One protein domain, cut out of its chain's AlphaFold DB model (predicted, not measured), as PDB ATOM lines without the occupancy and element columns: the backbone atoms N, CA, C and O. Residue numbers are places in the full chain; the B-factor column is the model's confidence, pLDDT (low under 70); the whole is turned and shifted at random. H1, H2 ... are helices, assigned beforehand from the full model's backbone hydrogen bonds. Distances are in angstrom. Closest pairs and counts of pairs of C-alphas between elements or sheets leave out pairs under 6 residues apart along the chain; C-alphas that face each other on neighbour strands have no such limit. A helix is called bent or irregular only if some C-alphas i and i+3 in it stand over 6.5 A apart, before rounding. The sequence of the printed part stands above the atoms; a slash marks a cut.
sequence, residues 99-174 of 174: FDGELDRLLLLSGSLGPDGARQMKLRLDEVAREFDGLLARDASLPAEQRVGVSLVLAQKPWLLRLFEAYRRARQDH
ATOM      1  N   PHE A  99     172.711 190.873 144.407       88.44
ATOM      2  CA  PHE A  99     172.820 191.779 143.256       88.44
ATOM      3  C   PHE A  99     173.172 190.975 141.990       88.44
ATOM      4  O   PHE A  99     174.320 191.027 141.534       88.44
ATOM      5  N   ASP A 100     172.238 190.167 141.481       90.31
ATOM      6  CA  ASP A 100     172.436 189.257 140.339       90.31
ATOM      7  C   ASP A 100     171.590 189.585 139.091       90.31
ATOM      8  O   ASP A 100     171.709 188.907 138.066       90.31
ATOM      9  N   GLY A 101     170.802 190.660 139.135       89.25
ATOM     10  CA  GLY A 101     170.052 191.186 138.001       89.25
ATOM     11  C   GLY A 101     170.924 191.853 136.930       89.25
ATOM     12  O   GLY A 101     172.054 192.276 137.165       89.25
ATOM     13  N   GLU A 102     170.371 192.007 135.722       90.44
ATOM     14  CA  GLU A 102     171.065 192.600 134.561       90.44
ATOM     15  C   GLU A 102     171.553 194.039 134.811       90.44
ATOM     16  O   GLU A 102     172.580 194.461 134.278       90.44
ATOM     17  N   LEU A 103     170.820 194.790 135.636       88.06
ATOM     18  CA  LEU A 103     171.125 196.177 135.994       88.06
ATOM     19  C   LEU A 103     171.824 196.299 137.353       88.06
ATOM     20  O   LEU A 103     172.172 197.409 137.767       88.06
ATOM     21  N   ASP A 104     172.030 195.180 138.045       88.69
ATOM     22  CA  ASP A 104     172.550 195.185 139.397       88.69
ATOM     23  C   ASP A 104     174.060 195.387 139.398       88.69
ATOM     24  O   ASP A 104     174.825 194.851 138.589       88.69
ATOM     25  N   ARG A 105     174.522 196.182 140.361       87.50
ATOM     26  CA  ARG A 105     175.947 196.402 140.553       87.50
ATOM     27  C   ARG A 105     176.269 196.656 142.012       87.50
ATOM     28  O   ARG A 105     175.940 197.707 142.552       87.50
ATOM     29  N   LEU A 106     177.029 195.739 142.607       89.56
ATOM     30  CA  LEU A 106     177.608 195.915 143.934       89.56
ATOM     31  C   LEU A 106     179.125 196.114 143.842       89.56
ATOM     32  O   LEU A 106     179.845 195.288 143.280       89.56
ATOM     33  N   LEU A 107     179.620 197.219 144.403       85.31
ATOM     34  CA  LEU A 107     181.045 197.539 144.479       85.31
ATOM     35  C   LEU A 107     181.438 197.887 145.915       85.31
ATOM     36  O   LEU A 107     180.902 198.826 146.500       85.31
ATOM     37  N   LEU A 108     182.434 197.176 146.450       85.25
ATOM     38  CA  LEU A 108     183.102 197.516 147.704       85.25
ATOM     39  C   LEU A 108     184.541 197.943 147.405       85.25
ATOM     40  O   LEU A 108     185.386 197.118 147.067       85.25
ATOM     41  N   LEU A 109     184.815 199.242 147.520       85.12
ATOM     42  CA  LEU A 109     186.148 199.808 147.314       85.12
ATOM     43  C   LEU A 109     186.780 200.128 148.673       85.12
ATOM     44  O   LEU A 109     186.270 200.963 149.421       85.12
ATOM     45  N   SER A 110     187.903 199.483 148.987       82.44
ATOM     46  CA  SER A 110     188.626 199.671 150.250       82.44
ATOM     47  C   SER A 110     190.103 199.944 149.985       82.44
ATOM     48  O   SER A 110     190.761 199.220 149.244       82.44
ATOM     49  N   GLY A 111     190.631 200.996 150.602       82.88
ATOM     50  CA  GLY A 111     192.025 201.398 150.457       82.88
ATOM     51  C   GLY A 111     192.320 202.693 151.204       82.88
ATOM     52  O   GLY A 111     191.427 203.314 151.786       82.88
ATOM     53  N   SER A 112     193.585 203.105 151.193       84.44
ATOM     54  CA  SER A 112     194.014 204.382 151.764       84.44
ATOM     55  C   SER A 112     194.211 205.407 150.656       84.44
ATOM     56  O   SER A 112     194.991 205.194 149.732       84.44
ATOM     57  N   LEU A 113     193.515 206.533 150.769       87.81
ATOM     58  CA  LEU A 113     193.711 207.701 149.920       87.81
ATOM     59  C   LEU A 113     194.330 208.823 150.750       87.81
ATOM     60  O   LEU A 113     193.993 208.996 151.924       87.81
ATOM     61  N   GLY A 114     195.193 209.621 150.122       90.50
ATOM     62  CA  GLY A 114     195.572 210.917 150.676       90.50
ATOM     63  C   GLY A 114     194.355 211.853 150.777       90.50
ATOM     64  O   GLY A 114     193.348 211.630 150.095       90.50
ATOM     65  N   PRO A 115     194.423 212.929 151.583       89.88
ATOM     66  CA  PRO A 115     193.305 213.859 151.763       89.88
ATOM     67  C   PRO A 115     192.760 214.445 150.451       89.88
ATOM     68  O   PRO A 115     191.547 214.593 150.309       89.88
ATOM     69  N   ASP A 116     193.633 214.741 149.482       94.75
ATOM     70  CA  ASP A 116     193.232 215.215 148.151       94.75
ATOM     71  C   ASP A 116     192.466 214.158 147.360       94.75
ATOM     72  O   ASP A 116     191.397 214.453 146.830       94.75
ATOM     73  N   GLY A 117     192.944 212.911 147.355       93.06
ATOM     74  CA  GLY A 117     192.248 211.797 146.707       93.06
ATOM     75  C   GLY A 117     190.871 211.548 147.326       93.06
ATOM     76  O   GLY A 117     189.888 211.369 146.611       93.06
ATOM     77  N   ALA A 118     190.761 211.631 148.655       92.38
ATOM     78  CA  ALA A 118     189.479 211.521 149.346       92.38
ATOM     79  C   ALA A 118     188.518 212.674 148.988       92.38
ATOM     80  O   ALA A 118     187.322 212.443 148.797       92.38
ATOM     81  N   ARG A 119     189.014 213.913 148.865       93.31
ATOM     82  CA  ARG A 119     188.206 215.055 148.401       93.31
ATOM     83  C   ARG A 119     187.765 214.892 146.951       93.31
ATOM     84  O   ARG A 119     186.599 215.133 146.649       93.31
ATOM     85  N   GLN A 120     188.667 214.460 146.075       95.94
ATOM     86  CA  GLN A 120     188.362 214.203 144.673       95.94
ATOM     87  C   GLN A 120     187.285 213.125 144.538       95.94
ATOM     88  O   GLN A 120     186.340 213.301 143.773       95.94
ATOM     89  N   MET A 121     187.376 212.048 145.322       94.50
ATOM     90  CA  MET A 121     186.370 210.991 145.301       94.50
ATOM     91  C   MET A 121     184.993 211.507 145.729       94.50
ATOM     92  O   MET A 121     184.000 211.242 145.055       94.50
ATOM     93  N   LYS A 122     184.940 212.343 146.771       92.31
ATOM     94  CA  LYS A 122     183.696 212.984 147.207       92.31
ATOM     95  C   LYS A 122     183.061 213.817 146.086       92.31
ATOM     96  O   LYS A 122     181.859 213.712 145.867       92.31
ATOM     97  N   LEU A 123     183.860 214.596 145.352       94.75
ATOM     98  CA  LEU A 123     183.368 215.385 144.216       94.75
ATOM     99  C   LEU A 123     182.800 214.503 143.097       94.75
ATOM    100  O   LEU A 123     181.774 214.843 142.518       94.75
ATOM    101  N   ARG A 124     183.423 213.351 142.821       95.56
ATOM    102  CA  ARG A 124     182.897 212.385 141.845       95.56
ATOM    103  C   ARG A 124     181.583 211.750 142.300       95.56
ATOM    104  O   ARG A 124     180.701 211.561 141.474       95.56
ATOM    105  N   LEU A 125     181.402 211.483 143.595       92.88
ATOM    106  CA  LEU A 125     180.098 211.043 144.112       92.88
ATOM    107  C   LEU A 125     179.018 212.118 143.904       92.88
ATOM    108  O   LEU A 125     177.911 211.799 143.477       92.88
ATOM    109  N   ASP A 126     179.354 213.393 144.133       89.94
ATOM    110  CA  ASP A 126     178.453 214.521 143.852       89.94
ATOM    111  C   ASP A 126     178.151 214.683 142.343       89.94
ATOM    112  O   ASP A 126     177.111 215.230 141.972       89.94
ATOM    113  N   GLU A 127     179.050 214.256 141.451       93.75
ATOM    114  CA  GLU A 127     178.816 214.208 139.998       93.75
ATOM    115  C   GLU A 127     177.858 213.085 139.609       93.75
ATOM    116  O   GLU A 127     176.880 213.362 138.919       93.75
ATOM    117  N   VAL A 128     178.073 211.865 140.108       93.31
ATOM    118  CA  VAL A 128     177.174 210.722 139.860       93.31
ATOM    119  C   VAL A 128     175.756 211.035 140.345       93.31
ATOM    120  O   VAL A 128     174.786 210.780 139.635       93.31
ATOM    121  N   ALA A 129     175.613 211.665 141.515       88.25
ATOM    122  CA  ALA A 129     174.306 212.083 142.026       88.25
ATOM    123  C   ALA A 129     173.593 213.093 141.101       88.25
ATOM    124  O   ALA A 129     172.371 213.043 140.954       88.25
ATOM    125  N   ARG A 130     174.345 214.004 140.466       87.56
ATOM    126  CA  ARG A 130     173.804 214.968 139.489       87.56
ATOM    127  C   ARG A 130     173.465 214.322 138.151       87.56
ATOM    128  O   ARG A 130     172.514 214.743 137.500       87.56
ATOM    129  N   GLU A 131     174.241 213.332 137.726       93.31
ATOM    130  CA  GLU A 131     173.936 212.557 136.527       93.31
ATOM    131  C   GLU A 131     172.627 211.791 136.714       93.31
ATOM    132  O   GLU A 131     171.721 211.938 135.896       93.31
ATOM    133  N   PHE A 132     172.482 211.083 137.837       89.44
ATOM    134  CA  PHE A 132     171.264 210.356 138.192       89.44
ATOM    135  C   PHE A 132     170.016 211.255 138.172       89.44
ATOM    136  O   PHE A 132     169.009 210.903 137.558       89.44
ATOM    137  N   ASP A 133     170.109 212.462 138.736       83.00
ATOM    138  CA  ASP A 133     169.076 213.505 138.628       83.00
ATOM    139  C   ASP A 133     168.682 213.825 137.182       83.00
ATOM    140  O   ASP A 133     167.502 213.982 136.857       83.00
ATOM    141  N   GLY A 134     169.687 213.979 136.319       87.12
ATOM    142  CA  GLY A 134     169.502 214.274 134.907       87.12
ATOM    143  C   GLY A 134     168.759 213.152 134.188       87.12
ATOM    144  O   GLY A 134     167.835 213.433 133.422       87.12
ATOM    145  N   LEU A 135     169.112 211.895 134.480       90.12
ATOM    146  CA  LEU A 135     168.431 210.710 133.947       90.12
ATOM    147  C   LEU A 135     166.969 210.669 134.415       90.12
ATOM    148  O   LEU A 135     166.069 210.599 133.580       90.12
ATOM    149  N   LEU A 136     166.715 210.834 135.721       84.00
ATOM    150  CA  LEU A 136     165.355 210.887 136.271       84.00
ATOM    151  C   LEU A 136     164.516 211.996 135.627       84.00
ATOM    152  O   LEU A 136     163.346 211.798 135.305       84.00
ATOM    153  N   ALA A 137     165.091 213.187 135.434       80.88
ATOM    154  CA  ALA A 137     164.379 214.304 134.827       80.88
ATOM    155  C   ALA A 137     164.058 214.069 133.344       80.88
ATOM    156  O   ALA A 137     162.970 214.460 132.909       80.88
ATOM    157  N   ARG A 138     164.978 213.446 132.596       87.25
ATOM    158  CA  ARG A 138     164.798 213.076 131.187       87.25
ATOM    159  C   ARG A 138     163.709 212.016 131.031       87.25
ATOM    160  O   ARG A 138     162.820 212.188 130.203       87.25
ATOM    161  N   ASP A 139     163.750 210.978 131.859       88.19
ATOM    162  CA  ASP A 139     162.899 209.794 131.712       88.19
ATOM    163  C   ASP A 139     161.530 209.963 132.397       88.19
ATOM    164  O   ASP A 139     160.623 209.158 132.209       88.19
ATOM    165  N   ALA A 140     161.318 211.061 133.133       78.50
ATOM    166  CA  ALA A 140     160.035 211.390 133.760       78.50
ATOM    167  C   ALA A 140     158.872 211.624 132.774       78.50
ATOM    168  O   ALA A 140     157.728 211.729 133.215       78.50
ATOM    169  N   SER A 141     159.138 211.781 131.473       81.56
ATOM    170  CA  SER A 141     158.104 211.878 130.434       81.56
ATOM    171  C   SER A 141     157.659 210.518 129.890       81.56
ATOM    172  O   SER A 141     156.624 210.456 129.224       81.56
ATOM    173  N   LEU A 142     158.419 209.452 130.160       86.44
ATOM    174  CA  LEU A 142     158.107 208.108 129.690       86.44
ATOM    175  C   LEU A 142     156.879 207.539 130.426       86.44
ATOM    176  O   LEU A 142     156.668 207.859 131.603       86.44
ATOM    177  N   PRO A 143     156.080 206.678 129.764       82.12
ATOM    178  CA  PRO A 143     155.051 205.877 130.427       82.12
ATOM    179  C   PRO A 143     155.623 205.069 131.598       82.12
ATOM    180  O   PRO A 143     156.796 204.689 131.576       82.12
ATOM    181  N   ALA A 144     154.810 204.798 132.623       78.50
ATOM    182  CA  ALA A 144     155.256 204.088 133.824       78.50
ATOM    183  C   ALA A 144     155.863 202.715 133.501       78.50
ATOM    184  O   ALA A 144     156.889 202.356 134.069       78.50
ATOM    185  N   GLU A 145     155.299 202.028 132.514       82.75
ATOM    186  CA  GLU A 145     155.672 200.688 132.060       82.75
ATOM    187  C   GLU A 145     157.020 200.657 131.322       82.75
ATOM    188  O   GLU A 145     157.599 199.594 131.130       82.75
ATOM    189  N   GLN A 146     157.519 201.818 130.887       87.12
ATOM    190  CA  GLN A 146     158.801 201.960 130.186       87.12
ATOM    191  C   GLN A 146     159.915 202.480 131.102       87.12
ATOM    192  O   GLN A 146     161.021 202.754 130.636       87.12
ATOM    193  N   ARG A 147     159.633 202.658 132.398       86.44
ATOM    194  CA  ARG A 147     160.601 203.136 133.387       86.44
ATOM    195  C   ARG A 147     161.043 201.983 134.273       86.44
ATOM    196  O   ARG A 147     160.228 201.185 134.722       86.44
ATOM    197  N   VAL A 148     162.334 201.949 134.580       85.69
ATOM    198  CA  VAL A 148     162.893 201.018 135.561       85.69
ATOM    199  C   VAL A 148     163.137 201.767 136.864       85.69
ATOM    200  O   VAL A 148     163.743 202.840 136.875       85.69
ATOM    201  N   GLY A 149     162.655 201.201 137.969       81.75
ATOM    202  CA  GLY A 149     162.992 201.684 139.301       81.75
ATOM    203  C   GLY A 149     164.448 201.360 139.611       81.75
ATOM    204  O   GLY A 149     164.792 200.195 139.770       81.75
ATOM    205  N   VAL A 150     165.295 202.382 139.701       84.75
ATOM    206  CA  VAL A 150     166.705 202.238 140.080       84.75
ATOM    207  C   VAL A 150     166.950 203.040 141.351       84.75
ATOM    208  O   VAL A 150     166.514 204.184 141.468       84.75
ATOM    209  N   SER A 151     167.660 202.440 142.300       82.75
ATOM    210  CA  SER A 151     168.136 203.098 143.516       82.75
ATOM    211  C   SER A 151     169.647 202.929 143.607       82.75
ATOM    212  O   SER A 151     170.168 201.874 143.259       82.75
ATOM    213  N   LEU A 152     170.356 203.967 144.054       86.81
ATOM    214  CA  LEU A 152     171.805 203.939 144.240       86.81
ATOM    215  C   LEU A 152     172.150 204.388 145.658       86.81
ATOM    216  O   LEU A 152     171.818 205.500 146.069       86.81
ATOM    217  N   VAL A 153     172.877 203.545 146.391       86.94
ATOM    218  CA  VAL A 153     173.448 203.901 147.694       86.94
ATOM    219  C   VAL A 153     174.911 204.284 147.499       86.94
ATOM    220  O   VAL A 153     175.768 203.436 147.267       86.94
ATOM    221  N   LEU A 154     175.205 205.579 147.610       88.81
ATOM    222  CA  LEU A 154     176.560 206.120 147.525       88.81
ATOM    223  C   LEU A 154     176.986 206.645 148.895       88.81
ATOM    224  O   LEU A 154     176.345 207.529 149.461       88.81
ATOM    225  N   ALA A 155     178.089 206.129 149.430       88.06
ATOM    226  CA  ALA A 155     178.621 206.575 150.709       88.06
ATOM    227  C   ALA A 155     180.150 206.591 150.693       88.06
ATOM    228  O   ALA A 155     180.797 205.676 150.192       88.06
ATOM    229  N   GLN A 156     180.729 207.621 151.306       88.00
ATOM    230  CA  GLN A 156     182.161 207.705 151.566       88.00
ATOM    231  C   GLN A 156     182.383 208.125 153.014       88.00
ATOM    232  O   GLN A 156     181.963 209.203 153.436       88.00
ATOM    233  N   LYS A 157     183.088 207.284 153.770       83.88
ATOM    234  CA  LYS A 157     183.607 207.587 155.106       83.88
ATOM    235  C   LYS A 157     184.994 206.957 155.246       83.88
ATOM    236  O   LYS A 157     185.279 205.986 154.544       83.88
ATOM    237  N   PRO A 158     185.861 207.488 156.126       79.50
ATOM    238  CA  PRO A 158     187.081 206.789 156.502       79.50
ATOM    239  C   PRO A 158     186.759 205.348 156.896       79.50
ATOM    240  O   PRO A 158     185.810 205.106 157.645       79.50
ATOM    241  N   TRP A 159     187.529 204.400 156.365       68.12
ATOM    242  CA  TRP A 159     187.304 202.988 156.632       68.12
ATOM    243  C   TRP A 159     187.610 202.679 158.095       68.12
ATOM    244  O   TRP A 159     188.764 202.704 158.527       68.12
ATOM    245  N   LEU A 160     186.562 202.403 158.862       65.50
ATOM    246  CA  LEU A 160     186.665 202.004 160.258       65.50
ATOM    247  C   LEU A 160     185.549 201.005 160.540       65.50
ATOM    248  O   LEU A 160     184.505 201.337 161.096       65.50
ATOM    249  N   LEU A 161     185.740 199.770 160.075       64.50
ATOM    250  CA  LEU A 161     184.854 198.694 160.491       64.50
ATOM    251  C   LEU A 161     185.120 198.408 161.964       64.50
ATOM    252  O   LEU A 161     186.239 198.054 162.336       64.50
ATOM    253  N   ARG A 162     184.069 198.513 162.782       68.19
ATOM    254  CA  ARG A 162     184.117 198.149 164.206       68.19
ATOM    255  C   ARG A 162     184.593 196.712 164.415       68.19
ATOM    256  O   ARG A 162     185.272 196.424 165.391       68.19
ATOM    257  N   LEU A 163     184.337 195.840 163.436       65.88
ATOM    258  CA  LEU A 163     184.860 194.474 163.384       65.88
ATOM    259  C   LEU A 163     186.389 194.408 163.530       65.88
ATOM    260  O   LEU A 163     186.912 193.446 164.085       65.88
ATOM    261  N   PHE A 164     187.107 195.429 163.052       71.31
ATOM    262  CA  PHE A 164     188.564 195.471 163.101       71.31
ATOM    263  C   PHE A 164     189.132 196.258 164.288       71.31
ATOM    264  O   PHE A 164     190.352 196.303 164.450       71.31
ATOM    265  N   GLU A 165     188.287 196.852 165.140       73.50
ATOM    266  CA  GLU A 165     188.735 197.608 166.318       73.50
ATOM    267  C   GLU A 165     189.543 196.735 167.282       73.50
ATOM    268  O   GLU A 165     190.573 197.188 167.773       73.50
ATOM    269  N   ALA A 166     189.154 195.468 167.462       78.12
ATOM    270  CA  ALA A 166     189.874 194.507 168.301       78.12
ATOM    271  C   ALA A 166     191.324 194.249 167.844       78.12
ATOM    272  O   ALA A 166     192.161 193.848 168.649       78.12
ATOM    273  N   TYR A 167     191.637 194.497 166.568       77.00
ATOM    274  CA  TYR A 167     192.974 194.302 166.000       77.00
ATOM    275  C   TYR A 167     193.785 195.602 165.913       77.00
ATOM    276  O   TYR A 167     194.958 195.576 165.531       77.00
ATOM    277  N   ARG A 168     193.194 196.759 166.244       72.94
ATOM    278  CA  ARG A 168     193.932 198.024 166.269       72.94
ATOM    279  C   ARG A 168     194.839 198.048 167.490       72.94
ATOM    280  O   ARG A 168     194.387 197.865 168.615       72.94
ATOM    281  N   ARG A 169     196.124 198.351 167.280       78.31
ATOM    282  CA  ARG A 169     197.012 198.681 168.403       78.31
ATOM    283  C   ARG A 169     196.437 199.877 169.156       78.31
ATOM    284  O   ARG A 169     196.055 200.869 168.528       78.31
ATOM    285  N   ALA A 170     196.423 199.786 170.485       71.00
ATOM    286  CA  ALA A 170     196.198 200.941 171.338       71.00
ATOM    287  C   ALA A 170     197.205 202.026 170.937       71.00
ATOM    288  O   ALA A 170     198.406 201.758 170.841       71.00
ATOM    289  N   ARG A 171     196.720 203.236 170.645       58.19
ATOM    290  CA  ARG A 171     197.614 204.382 170.488       58.19
ATOM    291  C   ARG A 171     198.284 204.599 171.841       58.19
ATOM    292  O   ARG A 171     197.621 204.987 172.794       58.19
ATOM    293  N   GLN A 172     199.575 204.298 171.931       46.06
ATOM    294  CA  GLN A 172     200.417 204.886 172.961       46.06
ATOM    295  C   GLN A 172     200.708 206.304 172.484       46.06
ATOM    296  O   GLN A 172     201.569 206.504 171.630       46.06
ATOM    297  N   ASP A 173     199.909 207.262 172.947       44.78
ATOM    298  CA  ASP A 173     200.255 208.670 172.801       44.78
ATOM    299  C   ASP A 173     201.490 208.920 173.696       44.78
ATOM    300  O   ASP A 173     201.445 208.659 174.900       44.78
ATOM    301  N   HIS A 174     202.609 209.305 173.072       36.03
ATOM    302  CA  HIS A 174     203.813 209.842 173.720       36.03
ATOM    303  C   HIS A 174     203.761 211.367 173.659       36.03
ATOM    304  O   HIS A 174     203.349 211.880 172.590       36.03
TER     305      HIS A 174
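AT A GLANCE: This is residues 99 to 174 of the 174 residues of an uncharacterized protein of Luteimonas sp. J16 (UniProt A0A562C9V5). The chain runs to and fro in three long passes, an open stretch from Leu 103 to Gly 111, then the long helix H1 running back, then a second open stretch from Arg 147 to Pro 158, and the three passes make a triangle in cross-section rather than a flat row. A tail of residues 160 to 174, with the small helix H2 in it, sticks out at one end, and the turn of residues 140 to 146 sticks out at the other. The printed part has 76 residues, with two named helices in the order H1, H2 and no named strand. Its class is all helix, though the two helices hold 31 of the 76 residues. The whole is extended, with a radius of gyration of the C-alphas of 18.7 A, and a rod in outline, spanning 65 by 29 by 14 A.

HOW THE PARTS SIT: Residues 99 to 114 hold no named element, and H1, residues 115 to 139, follows them. Residues 140 to 161 make a long link of 22 residues to H2, residues 162 to 167. H1 and H2 are apart, with no C-alpha of the one within 8 A of the other. In H1 every O i to N i+4 pair is within hydrogen-bond range. In H2 0 of 2 such pairs are, beside 2 of 3 O i to N i+3 pairs.

IN THESE COORDINATES: The printed part begins at C-alpha 99, at (172.820, 191.779, 143.256). H1 measures 36.6 A from C-alpha 115 at (193.305, 213.859, 151.763) to C-alpha 139 at (162.899, 209.794, 131.712). H2 begins at C-alpha 162 and ends at C-alpha 167, at (192.974, 194.302, 166.000). It is irregular: C-alphas 163 and 166 are 7.0 A apart.

THE WHOLE: The two C-alphas farthest apart are those of Pro 143 and His 174, at 65.3 A. Without the stretches that stand free, residues 140 to 146 and 160 to 174, the body spans 40 by 26 by 13 A. The printed part has no cut and ends at His 174, the chain's last residue. Its mean pLDDT is 82.9; residues 159 to 163 and 171 to 174 are under 70.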